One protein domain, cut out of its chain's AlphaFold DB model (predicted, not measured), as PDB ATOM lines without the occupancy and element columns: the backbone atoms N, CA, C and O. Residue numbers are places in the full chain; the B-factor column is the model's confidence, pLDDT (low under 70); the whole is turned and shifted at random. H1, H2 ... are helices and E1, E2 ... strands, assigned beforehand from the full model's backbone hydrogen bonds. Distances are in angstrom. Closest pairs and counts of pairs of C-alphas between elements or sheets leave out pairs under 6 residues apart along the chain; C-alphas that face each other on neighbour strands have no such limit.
ATOM      1  N   ASN A   2    -114.684  10.214 -35.798       84.88
ATOM      2  CA  ASN A   2    -115.441   9.131 -35.161       84.88
ATOM      3  C   ASN A   2    -115.045   9.020 -33.671       84.88
ATOM      4  O   ASN A   2    -114.302   9.860 -33.162       84.88
ATOM      5  N   ASP A   3    -115.587   8.024 -32.978       87.50
ATOM      6  CA  ASP A   3    -115.369   7.745 -31.554       87.50
ATOM      7  C   ASP A   3    -114.142   6.856 -31.272       87.50
ATOM      8  O   ASP A   3    -113.845   6.544 -30.116       87.50
ATOM      9  N   TYR A   4    -113.399   6.451 -32.307       87.00
ATOM     10  CA  TYR A   4    -112.196   5.649 -32.147       87.00
ATOM     11  C   TYR A   4    -110.987   6.529 -31.811       87.00
ATOM     12  O   TYR A   4    -110.508   7.311 -32.632       87.00
ATOM     13  N   HIS A   5    -110.441   6.341 -30.609       85.44
ATOM     14  CA  HIS A   5    -109.294   7.099 -30.092       85.44
ATOM     15  C   HIS A   5    -108.012   6.265 -29.931       85.44
ATOM     16  O   HIS A   5    -107.027   6.744 -29.372       85.44
ATOM     17  N   GLY A   6    -107.999   5.024 -30.429       85.62
ATOM     18  CA  GLY A   6    -106.868   4.103 -30.306       85.62
ATOM     19  C   GLY A   6    -107.144   2.922 -29.371       85.62
ATOM     20  O   GLY A   6    -108.245   2.374 -29.343       85.62
ATOM     21  N   SER A   7    -106.122   2.489 -28.635       82.06
ATOM     22  CA  SER A   7    -106.140   1.340 -27.722       82.06
ATOM     23  C   SER A   7    -105.282   1.609 -26.478       82.06
ATOM     24  O   SER A   7    -104.677   2.667 -26.342       82.06
ATOM     25  N   GLY A   8    -105.155   0.638 -25.570       81.12
ATOM     26  CA  GLY A   8    -104.273   0.778 -24.402       81.12
ATOM     27  C   GLY A   8    -102.784   0.982 -24.731       81.12
ATOM     28  O   GLY A   8    -102.031   1.394 -23.857       81.12
ATOM     29  N   VAL A   9    -102.354   0.705 -25.969       82.44
ATOM     30  CA  VAL A   9    -100.952   0.827 -26.417       82.44
ATOM     31  C   VAL A   9    -100.751   1.873 -27.517       82.44
ATOM     32  O   VAL A   9     -99.634   2.056 -27.990       82.44
ATOM     33  N   GLN A  10    -101.816   2.550 -27.952       83.94
ATOM     34  CA  GLN A  10    -101.769   3.499 -29.063       83.94
ATOM     35  C   GLN A  10    -102.841   4.566 -28.894       83.94
ATOM     36  O   GLN A  10    -103.962   4.259 -28.515       83.94
ATOM     37  N   GLN A  11    -102.544   5.795 -29.296       84.75
ATOM     38  CA  GLN A  11    -103.568   6.815 -29.487       84.75
ATOM     39  C   GLN A  11    -103.764   7.123 -30.965       84.75
ATOM     40  O   GLN A  11    -102.823   7.031 -31.755       84.75
ATOM     41  N   ALA A  12    -104.992   7.470 -31.337       87.56
ATOM     42  CA  ALA A  12    -105.356   7.739 -32.717       87.56
ATOM     43  C   ALA A  12    -106.266   8.964 -32.835       87.56
ATOM     44  O   ALA A  12    -107.150   9.193 -32.010       87.56
ATOM     45  N   VAL A  13    -106.068   9.708 -33.920       89.44
ATOM     46  CA  VAL A  13    -107.080  10.603 -34.487       89.44
ATOM     47  C   VAL A  13    -107.736   9.832 -35.621       89.44
ATOM     48  O   VAL A  13    -107.037   9.314 -36.491       89.44
ATOM     49  N   SER A  14    -109.063   9.713 -35.597       90.06
ATOM     50  CA  SER A  14    -109.780   8.888 -36.565       90.06
ATOM     51  C   SER A  14    -111.040   9.567 -37.090       90.06
ATOM     52  O   SER A  14    -111.770  10.279 -36.393       90.06
ATOM     53  N   ALA A  15    -111.285   9.366 -38.378       90.44
ATOM     54  CA  ALA A  15    -112.434   9.893 -39.081       90.44
ATOM     55  C   ALA A  15    -112.861   8.917 -40.180       90.44
ATOM     56  O   ALA A  15    -112.050   8.145 -40.687       90.44
ATOM     57  N   LEU A  16    -114.145   8.953 -40.529       91.06
ATOM     58  CA  LEU A  16    -114.716   8.148 -41.606       91.06
ATOM     59  C   LEU A  16    -115.147   9.081 -42.726       91.06
ATOM     60  O   LEU A  16    -115.894  10.029 -42.482       91.06
ATOM     61  N   THR A  17    -114.681   8.814 -43.937       91.50
ATOM     62  CA  THR A  17    -115.119   9.506 -45.149       91.50
ATOM     63  C   THR A  17    -115.798   8.509 -46.067       91.50
ATOM     64  O   THR A  17    -115.439   7.331 -46.079       91.50
ATOM     65  N   ASN A  18    -116.770   8.986 -46.835       90.25
ATOM     66  CA  ASN A  18    -117.299   8.197 -47.934       90.25
ATOM     67  C   ASN A  18    -116.263   8.156 -49.060       90.25
ATOM     68  O   ASN A  18    -115.513   9.115 -49.258       90.25
ATOM     69  N   VAL A  19    -116.263   7.042 -49.780       89.81
ATOM     70  CA  VAL A  19    -115.502   6.827 -51.011       89.81
ATOM     71  C   VAL A  19    -116.484   6.407 -52.097       89.81
ATOM     72  O   VAL A  19    -117.513   5.804 -51.787       89.81
ATOM     73  N   SER A  20    -116.208   6.748 -53.350       89.88
ATOM     74  CA  SER A  20    -117.068   6.345 -54.462       89.88
ATOM     75  C   SER A  20    -117.020   4.831 -54.698       89.88
ATOM     76  O   SER A  20    -115.949   4.220 -54.727       89.88
ATOM     77  N   ASP A  21    -118.181   4.233 -54.975       89.12
ATOM     78  CA  ASP A  21    -118.294   2.831 -55.404       89.12
ATOM     79  C   ASP A  21    -117.551   2.575 -56.727       89.12
ATOM     80  O   ASP A  21    -117.115   1.458 -57.005       89.12
ATOM     81  N   SER A  22    -117.365   3.614 -57.554       88.81
ATOM     82  CA  SER A  22    -116.548   3.511 -58.768       88.81
ATOM     83  C   SER A  22    -115.074   3.250 -58.455       88.81
ATOM     84  O   SER A  22    -114.409   2.599 -59.254       88.81
ATOM     85  N   THR A  23    -114.585   3.704 -57.298       89.88
ATOM     86  CA  THR A  23    -113.197   3.547 -56.855       89.88
ATOM     87  C   THR A  23    -112.996   2.344 -55.944       89.88
ATOM     88  O   THR A  23    -111.934   1.721 -55.953       89.88
ATOM     89  N   TYR A  24    -113.996   2.019 -55.125       87.62
ATOM     90  CA  TYR A  24    -113.907   0.927 -54.165       87.62
ATOM     91  C   TYR A  24    -114.044  -0.432 -54.865       87.62
ATOM     92  O   TYR A  24    -115.074  -0.741 -55.467       87.62
ATOM     93  N   GLY A  25    -112.991  -1.249 -54.795       80.00
ATOM     94  CA  GLY A  25    -112.947  -2.563 -55.433       80.00
ATOM     95  C   GLY A  25    -113.997  -3.527 -54.873       80.00
ATOM     96  O   GLY A  25    -114.094  -3.725 -53.664       80.00
ATOM     97  N   GLY A  26    -114.764  -4.160 -55.760       76.56
ATOM     98  CA  GLY A  26    -115.779  -5.154 -55.419       76.56
ATOM     99  C   GLY A  26    -116.480  -5.693 -56.671       76.56
ATOM    100  O   GLY A  26    -116.180  -5.236 -57.772       76.56
ATOM    101  N   PRO A  27    -117.436  -6.631 -56.541       71.44
ATOM    102  CA  PRO A  27    -118.098  -7.268 -57.688       71.44
ATOM    103  C   PRO A  27    -118.735  -6.298 -58.685       71.44
ATOM    104  O   PRO A  27    -118.806  -6.587 -59.878       71.44
ATOM    105  N   GLU A  28    -119.222  -5.161 -58.189       74.00
ATOM    106  CA  GLU A  28    -119.932  -4.154 -58.982       74.00
ATOM    107  C   GLU A  28    -119.191  -2.803 -59.056       74.00
ATOM    108  O   GLU A  28    -119.594  -1.937 -59.842       74.00
ATOM    109  N   GLY A  29    -118.094  -2.648 -58.300       79.38
ATOM    110  CA  GLY A  29    -117.313  -1.414 -58.132       79.38
ATOM    111  C   GLY A  29    -115.902  -1.474 -58.729       79.38
ATOM    112  O   GLY A  29    -115.580  -2.385 -59.491       79.38
ATOM    113  N   GLY A  30    -115.060  -0.488 -58.406       81.56
ATOM    114  CA  GLY A  30    -113.630  -0.478 -58.763       81.56
ATOM    115  C   GLY A  30    -113.334  -0.330 -60.259       81.56
ATOM    116  O   GLY A  30    -112.369  -0.902 -60.764       81.56
ATOM    117  N   LYS A  31    -114.188   0.392 -60.989       85.38
ATOM    118  CA  LYS A  31    -114.054   0.623 -62.437       85.38
ATOM    119  C   LYS A  31    -113.205   1.850 -62.777       85.38
ATOM    120  O   LYS A  31    -112.826   1.989 -63.935       85.38
ATOM    121  N   ASP A  32    -112.906   2.694 -61.789       91.25
ATOM    122  CA  ASP A  32    -112.163   3.946 -61.934       91.25
ATOM    123  C   ASP A  32    -111.090   4.107 -60.842       91.25
ATOM    124  O   ASP A  32    -111.110   3.441 -59.806       91.25
ATOM    125  N   PHE A  33    -110.161   5.040 -61.065       92.88
ATOM    126  CA  PHE A  33    -109.180   5.479 -60.071       92.88
ATOM    127  C   PHE A  33    -109.654   6.750 -59.360       92.88
ATOM    128  O   PHE A  33    -110.238   7.637 -59.982       92.88
ATOM    129  N   GLY A  34    -109.338   6.864 -58.072       93.25
ATOM    130  CA  GLY A  34    -109.636   8.039 -57.255       93.25
ATOM    131  C   GLY A  34    -108.373   8.601 -56.631       93.25
ATOM    132  O   GLY A  34    -107.370   7.906 -56.455       93.25
ATOM    133  N   ILE A  35    -108.418   9.895 -56.331       95.38
ATOM    134  CA  ILE A  35    -107.287  10.618 -55.758       95.38
ATOM    135  C   ILE A  35    -107.414  10.581 -54.240       95.38
ATOM    136  O   ILE A  35    -108.273  11.246 -53.661       95.38
ATOM    137  N   PHE A  36    -106.519   9.832 -53.604       95.88
ATOM    138  CA  PHE A  36    -106.368   9.786 -52.154       95.88
ATOM    139  C   PHE A  36    -105.029  10.384 -51.763       95.88
ATOM    140  O   PHE A  36    -104.026  10.219 -52.461       95.88
ATOM    141  N   GLY A  37    -105.001  11.068 -50.630       96.00
ATOM    142  CA  GLY A  37    -103.767  11.654 -50.149       96.00
ATOM    143  C   GLY A  37    -103.932  12.361 -48.826       96.00
ATOM    144  O   GLY A  37    -104.985  12.329 -48.186       96.00
ATOM    145  N   PHE A  38    -102.856  13.011 -48.425       95.44
ATOM    146  CA  PHE A  38    -102.838  13.895 -47.284       95.44
ATOM    147  C   PHE A  38    -101.791  14.979 -47.510       95.44
ATOM    148  O   PHE A  38    -100.780  14.766 -48.180       95.44
ATOM    149  N   GLU A  39    -102.046  16.137 -46.928       94.25
ATOM    150  CA  GLU A  39    -101.096  17.221 -46.767       94.25
ATOM    151  C   GLU A  39    -100.823  17.370 -45.276       94.25
ATOM    152  O   GLU A  39    -101.745  17.281 -44.466       94.25
ATOM    153  N   TYR A  40     -99.571  17.591 -44.894       92.88
ATOM    154  CA  TYR A  40     -99.238  17.889 -43.510       92.88
ATOM    155  C   TYR A  40     -98.111  18.903 -43.423       92.88
ATOM    156  O   TYR A  40     -97.268  19.013 -44.315       92.88
ATOM    157  N   TYR A  41     -98.106  19.625 -42.312       91.50
ATOM    158  CA  TYR A  41     -97.050  20.544 -41.939       91.50
ATOM    159  C   TYR A  41     -96.849  20.488 -40.426       91.50
ATOM    160  O   TYR A  41     -97.819  20.562 -39.666       91.50
ATOM    161  N   GLY A  42     -95.596  20.344 -40.006       90.25
ATOM    162  CA  GLY A  42     -95.183  20.406 -38.610       90.25
ATOM    163  C   GLY A  42     -94.337  21.650 -38.352       90.25
ATOM    164  O   GLY A  42     -93.406  21.932 -39.099       90.25
ATOM    165  N   ASP A  43     -94.677  22.379 -37.296       88.25
ATOM    166  CA  ASP A  43     -93.914  23.486 -36.724       88.25
ATOM    167  C   ASP A  43     -93.427  23.068 -35.325       88.25
ATOM    168  O   ASP A  43     -94.233  22.751 -34.439       88.25
ATOM    169  N   GLN A  44     -92.102  23.034 -35.153       82.44
ATOM    170  CA  GLN A  44     -91.439  22.587 -33.925       82.44
ATOM    171  C   GLN A  44     -91.639  23.559 -32.767       82.44
ATOM    172  O   GLN A  44     -91.716  23.138 -31.610       82.44
ATOM    173  N   ASP A  45     -91.724  24.847 -33.080       86.44
ATOM    174  CA  ASP A  45     -91.765  25.917 -32.096       86.44
ATOM    175  C   ASP A  45     -93.203  26.208 -31.664       86.44
ATOM    176  O   ASP A  45     -93.452  26.612 -30.523       86.44
ATOM    177  N   ASN A  46     -94.172  25.987 -32.557       90.12
ATOM    178  CA  ASN A  46     -95.573  26.246 -32.276       90.12
ATOM    179  C   ASN A  46     -96.520  25.242 -32.945       90.12
ATOM    180  O   ASN A  46     -96.996  25.442 -34.062       90.12
ATOM    181  N   ALA A  47     -96.937  24.229 -32.180       91.31
ATOM    182  CA  ALA A  47     -97.896  23.216 -32.624       91.31
ATOM    183  C   ALA A  47     -99.245  23.779 -33.123       91.31
ATOM    184  O   ALA A  47     -99.964  23.080 -33.834       91.31
ATOM    185  N   ALA A  48     -99.615  25.018 -32.772       92.94
ATOM    186  CA  ALA A  48    -100.829  25.653 -33.291       92.94
ATOM    187  C   ALA A  48    -100.736  26.010 -34.784       92.94
ATOM    188  O   ALA A  48    -101.772  26.175 -35.423       92.94
ATOM    189  N   ASN A  49     -99.522  26.105 -35.334       93.06
ATOM    190  CA  ASN A  49     -99.279  26.337 -36.758       93.06
ATOM    191  C   ASN A  49     -99.257  25.032 -37.576       93.06
ATOM    192  O   ASN A  49     -99.357  25.069 -38.802       93.06
ATOM    193  N   SER A  50     -99.129  23.884 -36.911       94.12
ATOM    194  CA  SER A  50     -99.089  22.570 -37.551       94.12
ATOM    195  C   SER A  50    -100.483  22.105 -37.978       94.12
ATOM    196  O   SER A  50    -101.481  22.414 -37.320       94.12
ATOM    197  N   TYR A  51    -100.564  21.293 -39.031       94.62
ATOM    198  CA  TYR A  51    -101.818  20.684 -39.476       94.62
ATOM    199  C   TYR A  51    -101.607  19.383 -40.254       94.62
ATOM    200  O   TYR A  51    -100.519  19.100 -40.754       94.62
ATOM    201  N   ILE A  52    -102.686  18.610 -40.379       95.56
ATOM    202  CA  ILE A  52    -102.833  17.515 -41.341       95.56
ATOM    203  C   ILE A  52    -104.202  17.666 -41.999       95.56
ATOM    204  O   ILE A  52    -105.191  17.855 -41.296       95.56
ATOM    205  N   THR A  53    -104.269  17.548 -43.321       95.94
ATOM    206  CA  THR A  53    -105.505  17.515 -44.107       95.94
ATOM    207  C   THR A  53    -105.512  16.252 -44.956       95.94
ATOM    208  O   THR A  53    -104.593  16.031 -45.737       95.94
ATOM    209  N   TRP A  54    -106.545  15.426 -44.831       96.06
ATOM    210  CA  TRP A  54    -106.749  14.235 -45.655       96.06
ATOM    211  C   TRP A  54    -107.628  14.548 -46.862       96.06
ATOM    212  O   TRP A  54    -108.541  15.370 -46.784       96.06
ATOM    213  N   VAL A  55    -107.374  13.850 -47.965       96.25
ATOM    214  CA  VAL A  55    -108.079  13.984 -49.242       96.25
ATOM    215  C   VAL A  55    -108.696  12.641 -49.620       96.25
ATOM    216  O   VAL A  55    -108.032  11.606 -49.544       96.25
ATOM    217  N   SER A  56    -109.964  12.668 -50.028       95.12
ATOM    218  CA  SER A  56    -110.717  11.514 -50.523       95.12
ATOM    219  C   SER A  56    -111.388  11.880 -51.838       95.12
ATOM    220  O   SER A  56    -112.055  12.908 -51.913       95.12
ATOM    221  N   ASP A  57    -111.200  11.054 -52.867       93.44
ATOM    222  CA  ASP A  57    -111.715  11.287 -54.224       93.44
ATOM    223  C   ASP A  57    -111.430  12.711 -54.757       93.44
ATOM    224  O   ASP A  57    -112.245  13.326 -55.438       93.44
ATOM    225  N   GLY A  58    -110.238  13.236 -54.457       94.06
ATOM    226  CA  GLY A  58    -109.775  14.553 -54.910       94.06
ATOM    227  C   GLY A  58    -110.242  15.744 -54.071       94.06
ATOM    228  O   GLY A  58    -109.771  16.852 -54.315       94.06
ATOM    229  N   GLU A  59    -111.081  15.528 -53.055       94.62
ATOM    230  CA  GLU A  59    -111.618  16.588 -52.198       94.62
ATOM    231  C   GLU A  59    -111.116  16.474 -50.746       94.62
ATOM    232  O   GLU A  59    -110.970  15.359 -50.224       94.62
ATOM    233  N   PRO A  60    -110.855  17.597 -50.045       95.94
ATOM    234  CA  PRO A  60    -110.536  17.573 -48.619       95.94
ATOM    235  C   PRO A  60    -111.659  16.914 -47.806       95.94
ATOM    236  O   PRO A  60    -112.808  17.353 -47.850       95.94
ATOM    237  N   SER A  61    -111.327  15.877 -47.037       95.12
ATOM    238  CA  SER A  61    -112.296  15.119 -46.236       95.12
ATOM    239  C   SER A  61    -112.276  15.530 -44.765       95.12
ATOM    240  O   SER A  61    -113.314  15.841 -44.182       95.12
ATOM    241  N   TYR A  62    -111.089  15.569 -44.162       94.44
ATOM    242  CA  TYR A  62    -110.891  15.929 -42.761       94.44
ATOM    243  C   TYR A  62    -109.596  16.700 -42.576       94.44
ATOM    244  O   TYR A  62    -108.645  16.521 -43.329       94.44
ATOM    245  N   GLY A  63    -109.548  17.509 -41.521       94.06
ATOM    246  CA  GLY A  63    -108.327  18.163 -41.081       94.06
ATOM    247  C   GLY A  63    -108.176  18.112 -39.568       94.06
ATOM    248  O   GLY A  63    -109.163  18.063 -38.831       94.06
ATOM    249  N   MET A  64    -106.930  18.141 -39.111       93.19
ATOM    250  CA  MET A  64    -106.569  18.390 -37.723       93.19
ATOM    251  C   MET A  64    -105.518  19.492 -37.651       93.19
ATOM    252  O   MET A  64    -104.622  19.563 -38.486       93.19
ATOM    253  N   ILE A  65    -105.619  20.328 -36.624       94.31
ATOM    254  CA  ILE A  65    -104.547  21.243 -36.224       94.31
ATOM    255  C   ILE A  65    -103.632  20.536 -35.220       94.31
ATOM    256  O   ILE A  65    -104.074  19.621 -34.522       94.31
ATOM    257  N   GLY A  66    -102.372  20.949 -35.107       92.44
ATOM    258  CA  GLY A  66    -101.390  20.262 -34.260       92.44
ATOM    259  C   GLY A  66    -101.738  20.256 -32.773       92.44
ATOM    260  O   GLY A  66    -101.343  19.341 -32.061       92.44
ATOM    261  N   THR A  67    -102.555  21.202 -32.305       93.00
ATOM    262  CA  THR A  67    -103.057  21.241 -30.921       93.00
ATOM    263  C   THR A  67    -104.250  20.318 -30.663       93.00
ATOM    264  O   THR A  67    -104.686  20.202 -29.520       93.00
ATOM    265  N   ALA A  68    -104.784  19.636 -31.685       90.38
ATOM    266  CA  ALA A  68    -105.947  18.759 -31.537       90.38
ATOM    267  C   ALA A  68    -105.666  17.526 -30.661       90.38
ATOM    268  O   ALA A  68    -106.590  16.991 -30.051       90.38
ATOM    269  N   VAL A  69    -104.404  17.089 -30.572       88.94
ATOM    270  CA  VAL A  69    -103.982  16.009 -29.672       88.94
ATOM    271  C   VAL A  69    -103.085  16.587 -28.585       88.94
ATOM    272  O   VAL A  69    -101.862  16.630 -28.709       88.94
ATOM    273  N   GLY A  70    -103.720  17.088 -27.528       89.06
ATOM    274  CA  GLY A  70    -103.039  17.748 -26.418       89.06
ATOM    275  C   GLY A  70    -102.158  16.817 -25.571       89.06
ATOM    276  O   GLY A  70    -102.143  15.599 -25.784       89.06
ATOM    277  N   PRO A  71    -101.428  17.387 -24.596       90.00
ATOM    278  CA  PRO A  71    -100.670  16.621 -23.613       90.00
ATOM    279  C   PRO A  71    -101.585  15.761 -22.734       90.00
ATOM    280  O   PRO A  71    -102.735  16.106 -22.471       90.00
ATOM    281  N   ASP A  72    -101.039  14.652 -22.249       87.06
ATOM    282  CA  ASP A  72    -101.690  13.690 -21.369       87.06
ATOM    283  C   ASP A  72    -100.805  13.468 -20.133       87.06
ATOM    284  O   ASP A  72     -99.760  12.816 -20.190       87.06
ATOM    285  N   ALA A  73    -101.214  14.069 -19.014       87.38
ATOM    286  CA  ALA A  73    -100.446  14.045 -17.774       87.38
ATOM    287  C   ALA A  73    -100.444  12.664 -17.100       87.38
ATOM    288  O   ALA A  73     -99.455  12.314 -16.455       87.38
ATOM    289  N   ASP A  74    -101.506  11.872 -17.280       84.31
ATOM    290  CA  ASP A  74    -101.645  10.555 -16.653       84.31
ATOM    291  C   ASP A  74    -100.660   9.553 -17.264       84.31
ATOM    292  O   ASP A  74    -100.087   8.720 -16.560       84.31
ATOM    293  N   THR A  75    -100.407   9.675 -18.571       82.94
ATOM    294  CA  THR A  75     -99.410   8.866 -19.290       82.94
ATOM    295  C   THR A  75     -98.046   9.548 -19.426       82.94
ATOM    296  O   THR A  75     -97.138   8.977 -20.029       82.94
ATOM    297  N   GLN A  76     -97.872  10.737 -18.833       84.31
ATOM    298  CA  GLN A  76     -96.651  11.552 -18.911       84.31
ATOM    299  C   GLN A  76     -96.232  11.886 -20.356       84.31
ATOM    300  O   GLN A  76     -95.044  12.004 -20.663       84.31
ATOM    301  N   ILE A  77     -97.207  12.046 -21.252       85.31
ATOM    302  CA  ILE A  77     -96.980  12.385 -22.656       85.31
ATOM    303  C   ILE A  77     -97.207  13.888 -22.856       85.31
ATOM    304  O   ILE A  77     -98.257  14.429 -22.517       85.31
ATOM    305  N   GLY A  78     -96.211  14.574 -23.423       87.50
ATOM    306  CA  GLY A  78     -96.301  15.994 -23.771       87.50
ATOM    307  C   GLY A  78     -97.206  16.275 -24.977       87.50
ATOM    308  O   GLY A  78     -97.902  15.394 -25.480       87.50
ATOM    309  N   GLN A  79     -97.182  17.521 -25.462       90.06
ATOM    310  CA  GLN A  79     -97.872  17.892 -26.700       90.06
ATOM    311  C   GLN A  79     -97.413  16.979 -27.842       90.06
ATOM    312  O   GLN A  79     -96.217  16.858 -28.104       90.06
ATOM    313  N   ARG A  80     -98.364  16.350 -28.537       89.19
ATOM    314  CA  ARG A  80     -98.051  15.538 -29.713       89.19
ATOM    315  C   ARG A  80     -97.906  16.462 -30.905       89.19
ATOM    316  O   ARG A  80     -98.799  17.255 -31.197       89.19
ATOM    317  N   LEU A  81     -96.753  16.386 -31.549       90.25
ATOM    318  CA  LEU A  81     -96.447  17.184 -32.725       90.25
ATOM    319  C   LEU A  81     -96.884  16.429 -33.982       90.25
ATOM    320  O   LEU A  81     -96.847  15.197 -34.024       90.25
ATOM    321  N   VAL A  82     -97.287  17.175 -35.010       92.06
ATOM    322  CA  VAL A  82     -97.345  16.633 -36.375       92.06
ATOM    323  C   VAL A  82     -95.908  16.271 -36.780       92.06
ATOM    324  O   VAL A  82     -95.009  17.044 -36.442       92.06
ATOM    325  N   PRO A  83     -95.660  15.122 -37.442       88.06
ATOM    326  CA  PRO A  83     -94.305  14.678 -37.762       88.06
ATOM    327  C   PRO A  83     -93.467  15.753 -38.463       88.06
ATOM    328  O   PRO A  83     -93.946  16.409 -39.388       88.06
ATOM    329  N   MET A  84     -92.219  15.902 -38.016       80.69
ATOM    330  CA  MET A  84     -91.232  16.852 -38.563       80.69
ATOM    331  C   MET A  84     -89.998  16.150 -39.133       80.69
ATOM    332  O   MET A  84     -89.174  16.759 -39.802       80.69
ATOM    333  N   GLU A  85     -89.886  14.848 -38.880       75.94
ATOM    334  CA  GLU A  85     -88.824  14.009 -39.414       75.94
ATOM    335  C   GLU A  85     -89.214  13.459 -40.797       75.94
ATOM    336  O   GLU A  85     -90.408  13.317 -41.097       75.94
ATOM    337  N   PRO A  86     -88.233  13.096 -41.642       75.69
ATOM    338  CA  PRO A  86     -88.497  12.440 -42.915       75.69
ATOM    339  C   PRO A  86     -89.364  11.181 -42.752       75.69
ATOM    340  O   PRO A  86     -89.042  10.278 -41.979       75.69
ATOM    341  N   MET A  87     -90.449  11.090 -43.525       81.81
ATOM    342  CA  MET A  87     -91.351   9.934 -43.539       81.81
ATOM    343  C   MET A  87     -91.263   9.151 -44.851       81.81
ATOM    344  O   MET A  87     -90.845   9.667 -45.888       81.81
ATOM    345  N   SER A  88     -91.711   7.896 -44.814       85.38
ATOM    346  CA  SER A  88     -91.895   7.061 -46.004       85.38
ATOM    347  C   SER A  88     -93.379   6.798 -46.255       85.38
ATOM    348  O   SER A  88     -94.187   6.788 -45.327       85.38
ATOM    349  N   ILE A  89     -93.743   6.597 -47.522       90.12
ATOM    350  CA  ILE A  89     -95.105   6.231 -47.916       90.12
ATOM    351  C   ILE A  89     -95.191   4.707 -47.972       90.12
ATOM    352  O   ILE A  89     -94.415   4.064 -48.677       90.12
ATOM    353  N   ILE A  90     -96.163   4.145 -47.257       92.56
ATOM    354  CA  ILE A  90     -96.497   2.721 -47.301       92.56
ATOM    355  C   ILE A  90     -97.885   2.584 -47.922       92.56
ATOM    356  O   ILE A  90     -98.842   3.192 -47.449       92.56
ATOM    357  N   LEU A  91     -97.983   1.775 -48.976       94.88
ATOM    358  CA  LEU A  91     -99.239   1.397 -49.621       94.88
ATOM    359  C   LEU A  91     -99.361  -0.123 -49.524       94.88
ATOM    360  O   LEU A  91     -98.501  -0.844 -50.029       94.88
ATOM    361  N   ASN A  92    -100.391  -0.614 -48.842       93.50
ATOM    362  CA  ASN A  92    -100.589  -2.039 -48.610       93.50
ATOM    363  C   ASN A  92    -102.058  -2.438 -48.769       93.50
ATOM    364  O   ASN A  92    -102.966  -1.669 -48.469       93.50
ATOM    365  N   LEU A  93    -102.275  -3.684 -49.188       90.75
ATOM    366  CA  LEU A  93    -103.571  -4.353 -49.153       90.75
ATOM    367  C   LEU A  93    -103.491  -5.488 -48.133       90.75
ATOM    368  O   LEU A  93    -102.578  -6.312 -48.192       90.75
ATOM    369  N   GLY A  94    -104.426  -5.529 -47.188       88.75
ATOM    370  CA  GLY A  94    -104.449  -6.554 -46.151       88.75
ATOM    371  C   GLY A  94    -105.845  -6.768 -45.584       88.75
ATOM    372  O   GLY A  94    -106.681  -5.869 -45.611       88.75
ATOM    373  N   ALA A  95    -106.076  -7.966 -45.050       86.69
ATOM    374  CA  ALA A  95    -107.303  -8.336 -44.360       86.69
ATOM    375  C   ALA A  95    -106.969  -8.743 -42.920       86.69
ATOM    376  O   ALA A  95    -106.074  -9.556 -42.692       86.69
ATOM    377  N   SER A  96    -107.683  -8.177 -41.947       87.25
ATOM    378  CA  SER A  96    -107.570  -8.561 -40.538       87.25
ATOM    379  C   SER A  96    -108.925  -8.478 -39.852       87.25
ATOM    380  O   SER A  96    -109.567  -7.426 -39.883       87.25
ATOM    381  N   GLN A  97    -109.298  -9.549 -39.151       86.44
ATOM    382  CA  GLN A  97    -110.490  -9.599 -38.296       86.44
ATOM    383  C   GLN A  97    -110.437  -8.564 -37.153       86.44
ATOM    384  O   GLN A  97    -111.460  -8.244 -36.557       86.44
ATOM    385  N   THR A  98    -109.253  -8.015 -36.838       82.25
ATOM    386  CA  THR A  98    -109.099  -6.935 -35.846       82.25
ATOM    387  C   THR A  98    -109.409  -5.545 -36.402       82.25
ATOM    388  O   THR A  98    -109.583  -4.622 -35.613       82.25
ATOM    389  N   PHE A  99    -109.445  -5.369 -37.730       78.56
ATOM    390  CA  PHE A  99    -109.762  -4.087 -38.372       78.56
ATOM    391  C   PHE A  99    -111.221  -4.007 -38.815       78.56
ATOM    392  O   PHE A  99    -111.844  -2.962 -38.644       78.56
ATOM    393  N   GLN A 100    -111.762  -5.093 -39.368       81.44
ATOM    394  CA  GLN A 100    -113.170  -5.248 -39.734       81.44
ATOM    395  C   GLN A 100    -113.574  -6.707 -39.527       81.44
ATOM    396  O   GLN A 100    -112.793  -7.609 -39.825       81.44
ATOM    397  N   THR A 101    -114.795  -6.944 -39.053       87.25
ATOM    398  CA  THR A 101    -115.354  -8.298 -38.970       87.25
ATOM    399  C   THR A 101    -115.851  -8.734 -40.342       87.25
ATOM    400  O   THR A 101    -116.669  -8.032 -40.938       87.25
ATOM    401  N   PHE A 102    -115.416  -9.896 -40.820       84.88
ATOM    402  CA  PHE A 102    -115.885 -10.470 -42.083       84.88
ATOM    403  C   PHE A 102    -116.067 -11.985 -41.975       84.88
ATOM    404  O   PHE A 102    -115.448 -12.649 -41.147       84.88
ATOM    405  N   ASP A 103    -116.930 -12.525 -42.828       88.62
ATOM    406  CA  ASP A 103    -117.075 -13.964 -43.028       88.62
ATOM    407  C   ASP A 103    -116.077 -14.452 -44.091       88.62
ATOM    408  O   ASP A 103    -115.902 -13.812 -45.132       88.62
ATOM    409  N   ASP A 104    -115.435 -15.591 -43.835       87.88
ATOM    410  CA  ASP A 104    -114.389 -16.131 -44.707       87.88
ATOM    411  C   ASP A 104    -114.934 -16.500 -46.091       87.88
ATOM    412  O   ASP A 104    -114.271 -16.251 -47.095       87.88
ATOM    413  N   ALA A 105    -116.154 -17.046 -46.182       88.44
ATOM    414  CA  ALA A 105    -116.742 -17.400 -47.474       88.44
ATOM    415  C   ALA A 105    -116.990 -16.150 -48.332       88.44
ATOM    416  O   ALA A 105    -116.710 -16.149 -49.532       88.44
ATOM    417  N   THR A 106    -117.443 -15.071 -47.695       82.75
ATOM    418  CA  THR A 106    -117.604 -13.759 -48.321       82.75
ATOM    419  C   THR A 106    -116.255 -13.209 -48.787       82.75
ATOM    420  O   THR A 106    -116.118 -12.874 -49.961       82.75
ATOM    421  N   LEU A 107    -115.227 -13.201 -47.931       84.81
ATOM    422  CA  LEU A 107    -113.884 -12.748 -48.311       84.81
ATOM    423  C   LEU A 107    -113.317 -13.553 -49.491       84.81
ATOM    424  O   LEU A 107    -112.819 -12.973 -50.455       84.81
ATOM    425  N   TYR A 108    -113.417 -14.883 -49.443       86.69
ATOM    426  CA  TYR A 108    -112.913 -15.758 -50.501       86.69
ATOM    427  C   TYR A 108    -113.670 -15.601 -51.819       86.69
ATOM    428  O   TYR A 108    -113.080 -15.829 -52.873       86.69
ATOM    429  N   SER A 109    -114.935 -15.174 -51.792       85.88
ATOM    430  CA  SER A 109    -115.710 -14.946 -53.016       85.88
ATOM    431  C   SER A 109    -115.192 -13.784 -53.875       85.88
ATOM    432  O   SER A 109    -115.472 -13.751 -55.071       85.88
ATOM    433  N   PHE A 110    -114.403 -12.869 -53.295       80.62
ATOM    434  CA  PHE A 110    -113.842 -11.696 -53.980       80.62
ATOM    435  C   PHE A 110    -112.326 -11.791 -54.203       80.62
ATOM    436  O   PHE A 110    -111.693 -10.804 -54.568       80.62
ATOM    437  N   MET A 111    -111.730 -12.966 -53.970       85.31
ATOM    438  CA  MET A 111    -110.306 -13.204 -54.212       85.31
ATOM    439  C   MET A 111    -110.044 -13.617 -55.677       85.31
ATOM    440  O   MET A 111    -110.802 -14.422 -56.219       85.31
ATOM    441  N   PRO A 112    -108.949 -13.145 -56.309       85.75
ATOM    442  CA  PRO A 112    -107.914 -12.281 -55.737       85.75
ATOM    443  C   PRO A 112    -108.389 -10.831 -55.568       85.75
ATOM    444  O   PRO A 112    -108.943 -10.241 -56.490       85.75
ATOM    445  N   ALA A 113    -108.136 -10.260 -54.387       86.44
ATOM    446  CA  ALA A 113    -108.328  -8.837 -54.145       86.44
ATOM    447  C   ALA A 113    -107.093  -8.067 -54.628       86.44
ATOM    448  O   ALA A 113    -105.958  -8.464 -54.344       86.44
ATOM    449  N   GLU A 114    -107.311  -6.959 -55.329       88.12
ATOM    450  CA  GLU A 114    -106.249  -6.153 -55.928       88.12
ATOM    451  C   GLU A 114    -106.321  -4.707 -55.428       88.12
ATOM    452  O   GLU A 114    -107.398  -4.135 -55.271       88.12
ATOM    453  N   LEU A 115    -105.151  -4.112 -55.187       91.31
ATOM    454  CA  LEU A 115    -104.985  -2.679 -54.961       91.31
ATOM    455  C   LEU A 115    -104.185  -2.133 -56.138       91.31
ATOM    456  O   LEU A 115    -102.974  -2.339 -56.222       91.31
ATOM    457  N   LEU A 116    -104.878  -1.473 -57.063       92.12
ATOM    458  CA  LEU A 116    -104.270  -0.902 -58.258       92.12
ATOM    459  C   LEU A 116    -103.832   0.535 -57.976       92.12
ATOM    460  O   LEU A 116    -104.601   1.341 -57.457       92.12
ATOM    461  N   ILE A 117    -102.592   0.855 -58.336       94.75
ATOM    462  CA  ILE A 117    -102.009   2.185 -58.161       94.75
ATOM    463  C   ILE A 117    -101.586   2.676 -59.540       94.75
ATOM    464  O   ILE A 117    -100.646   2.138 -60.119       94.75
ATOM    465  N   ASP A 118    -102.281   3.689 -60.054       95.31
ATOM    466  CA  ASP A 118    -101.916   4.327 -61.325       95.31
ATOM    467  C   ASP A 118    -100.654   5.185 -61.154       95.31
ATOM    468  O   ASP A 118     -99.662   5.032 -61.867       95.31
ATOM    469  N   TYR A 119    -100.640   6.051 -60.135       96.44
ATOM    470  CA  TYR A 119     -99.482   6.881 -59.825       96.44
ATOM    471  C   TYR A 119     -99.408   7.274 -58.348       96.44
ATOM    472  O   TYR A 119    -100.398   7.274 -57.620       96.44
ATOM    473  N   VAL A 120     -98.212   7.698 -57.935       96.69
ATOM    474  CA  VAL A 120     -97.959   8.381 -56.663       96.69
ATOM    475  C   VAL A 120     -97.319   9.729 -56.971       96.69
ATOM    476  O   VAL A 120     -96.407   9.814 -57.794       96.69
ATOM    477  N   ARG A 121     -97.794  10.793 -56.315       95.38
ATOM    478  CA  ARG A 121     -97.176  12.123 -56.373       95.38
ATOM    479  C   ARG A 121     -96.762  12.550 -54.979       95.38
ATOM    480  O   ARG A 121     -97.530  12.408 -54.033       95.38
ATOM    481  N   VAL A 122     -95.554  13.090 -54.884       91.50
ATOM    482  CA  VAL A 122     -95.004  13.662 -53.657       91.50
ATOM    483  C   VAL A 122     -94.696  15.119 -53.940       91.50
ATOM    484  O   VAL A 122     -94.029  15.436 -54.925       91.50
ATOM    485  N   TYR A 123     -95.212  15.994 -53.086       88.06
ATOM    486  CA  TYR A 123     -95.030  17.432 -53.187       88.06
ATOM    487  C   TYR A 123     -94.239  17.914 -51.980       88.06
ATOM    488  O   TYR A 123     -94.466  17.460 -50.860       88.06
ATOM    489  N   GLN A 124     -93.325  18.847 -52.214       83.19
ATOM    490  CA  GLN A 124     -92.649  19.587 -51.159       83.19
ATOM    491  C   GLN A 124     -93.050  21.052 -51.269       83.19
ATOM    492  O   GLN A 124     -93.138  21.604 -52.368       83.19
ATOM    493  N   ARG A 125     -93.305  21.674 -50.120       77.12
ATOM    494  CA  ARG A 125     -93.583  23.105 -50.035       77.12
ATOM    495  C   ARG A 125     -92.363  23.883 -50.508       77.12
ATOM    496  O   ARG A 125     -91.272  23.675 -50.001       77.12
ATOM    497  N   THR A 126     -92.544  24.784 -51.469       74.19
ATOM    498  CA  THR A 126     -91.446  25.603 -52.012       74.19
ATOM    499  C   THR A 126     -91.032  26.743 -51.084       74.19
ATOM    500  O   THR A 126     -89.990  27.351 -51.293       74.19
ATOM    501  N   ASP A 127     -91.878  27.073 -50.108       71.25
ATOM    502  CA  ASP A 127     -91.688  28.137 -49.122       71.25
ATOM    503  C   ASP A 127     -91.235  27.611 -47.751       71.25
ATOM    504  O   ASP A 127     -91.015  28.407 -46.839       71.25
ATOM    505  N   ALA A 128     -91.098  26.291 -47.593       64.06
ATOM    506  CA  ALA A 128     -90.547  25.715 -46.378       64.06
ATOM    507  C   ALA A 128     -89.025  25.945 -46.349       64.06
ATOM    508  O   ALA A 128     -88.365  25.707 -47.360       64.06
ATOM    509  N   PRO A 129     -88.446  26.378 -45.215       58.38
ATOM    510  CA  PRO A 129     -86.992  26.508 -45.080       58.38
ATOM    511  C   PRO A 129     -86.272  25.164 -45.304       58.38
ATOM    512  O   PRO A 129     -85.138  25.146 -45.780       58.38
ATOM    513  N   ASP A 130     -86.987  24.056 -45.080       60.44
ATOM    514  CA  ASP A 130     -86.469  22.690 -45.084       60.44
ATOM    515  C   ASP A 130     -86.893  21.918 -46.344       60.44
ATOM    516  O   ASP A 130     -87.344  20.774 -46.276       60.44
ATOM    517  N   THR A 131     -86.747  22.511 -47.537       62.62
ATOM    518  CA  THR A 131     -86.966  21.816 -48.829       62.62
ATOM    519  C   THR A 131     -85.901  20.747 -49.127       62.62
ATOM    520  O   THR A 131     -85.473  20.568 -50.271       62.62
ATOM    521  N   ALA A 132     -85.401  20.061 -48.104       61.47
ATOM    522  CA  ALA A 132     -84.398  19.028 -48.237       61.47
ATOM    523  C   ALA A 132     -85.034  17.781 -48.865       61.47
ATOM    524  O   ALA A 132     -85.973  17.186 -48.337       61.47
TER     525      ALA A 132
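Overview. This is residues 2 to 132 of the 177 residues of the protein "Beta-glucan synthesis-associated" of Exidia glandulosa HHB12029 (UniProt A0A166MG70). With little regular structure, long loops spread in a loose frame from a small sheet, a meander of three antiparallel strands in a row, E1 - E2 - E3, to one short helix, H1, far from it. Residues 96 to 106 stick out. The printed part has 131 residues, 24 in named elements, in the order E1 E2 E3 H1; the class is mixed. It is loose, radius of gyration of the C-alphas 18.0 A, spans 51 by 40 by 22 A.

Along the chain. After residues 2 to 36 come E1, residues 37 to 41, 13.8 A, from C-alpha 37 at (-103.767, 11.654, -50.149); E2, residues 51 to 56, 16.9 A; E3, residues 59 to 65, 18.1 A; and H1, residues 104 to 109, 8.5 A, ending with C-alpha 109 at (-115.710, -14.946, -53.016).

Arrangement. Hairpin E1 and E2 has N 39 and O 53 at 2.8 A; hairpin E2 and E3 has N 54 and O 62 at 2.8 A, both within hydrogen-bond range. In H1 every O i to N i+4 pair is within range. H1 is not on the sheet.

Size, cuts and confidence. C-alphas 105 and 129, the farthest apart, are 53.1 A apart. The printed part has no cut. The link E3 to H1 is long, 38 residues. Residues 128 to 132 have pLDDT under 70.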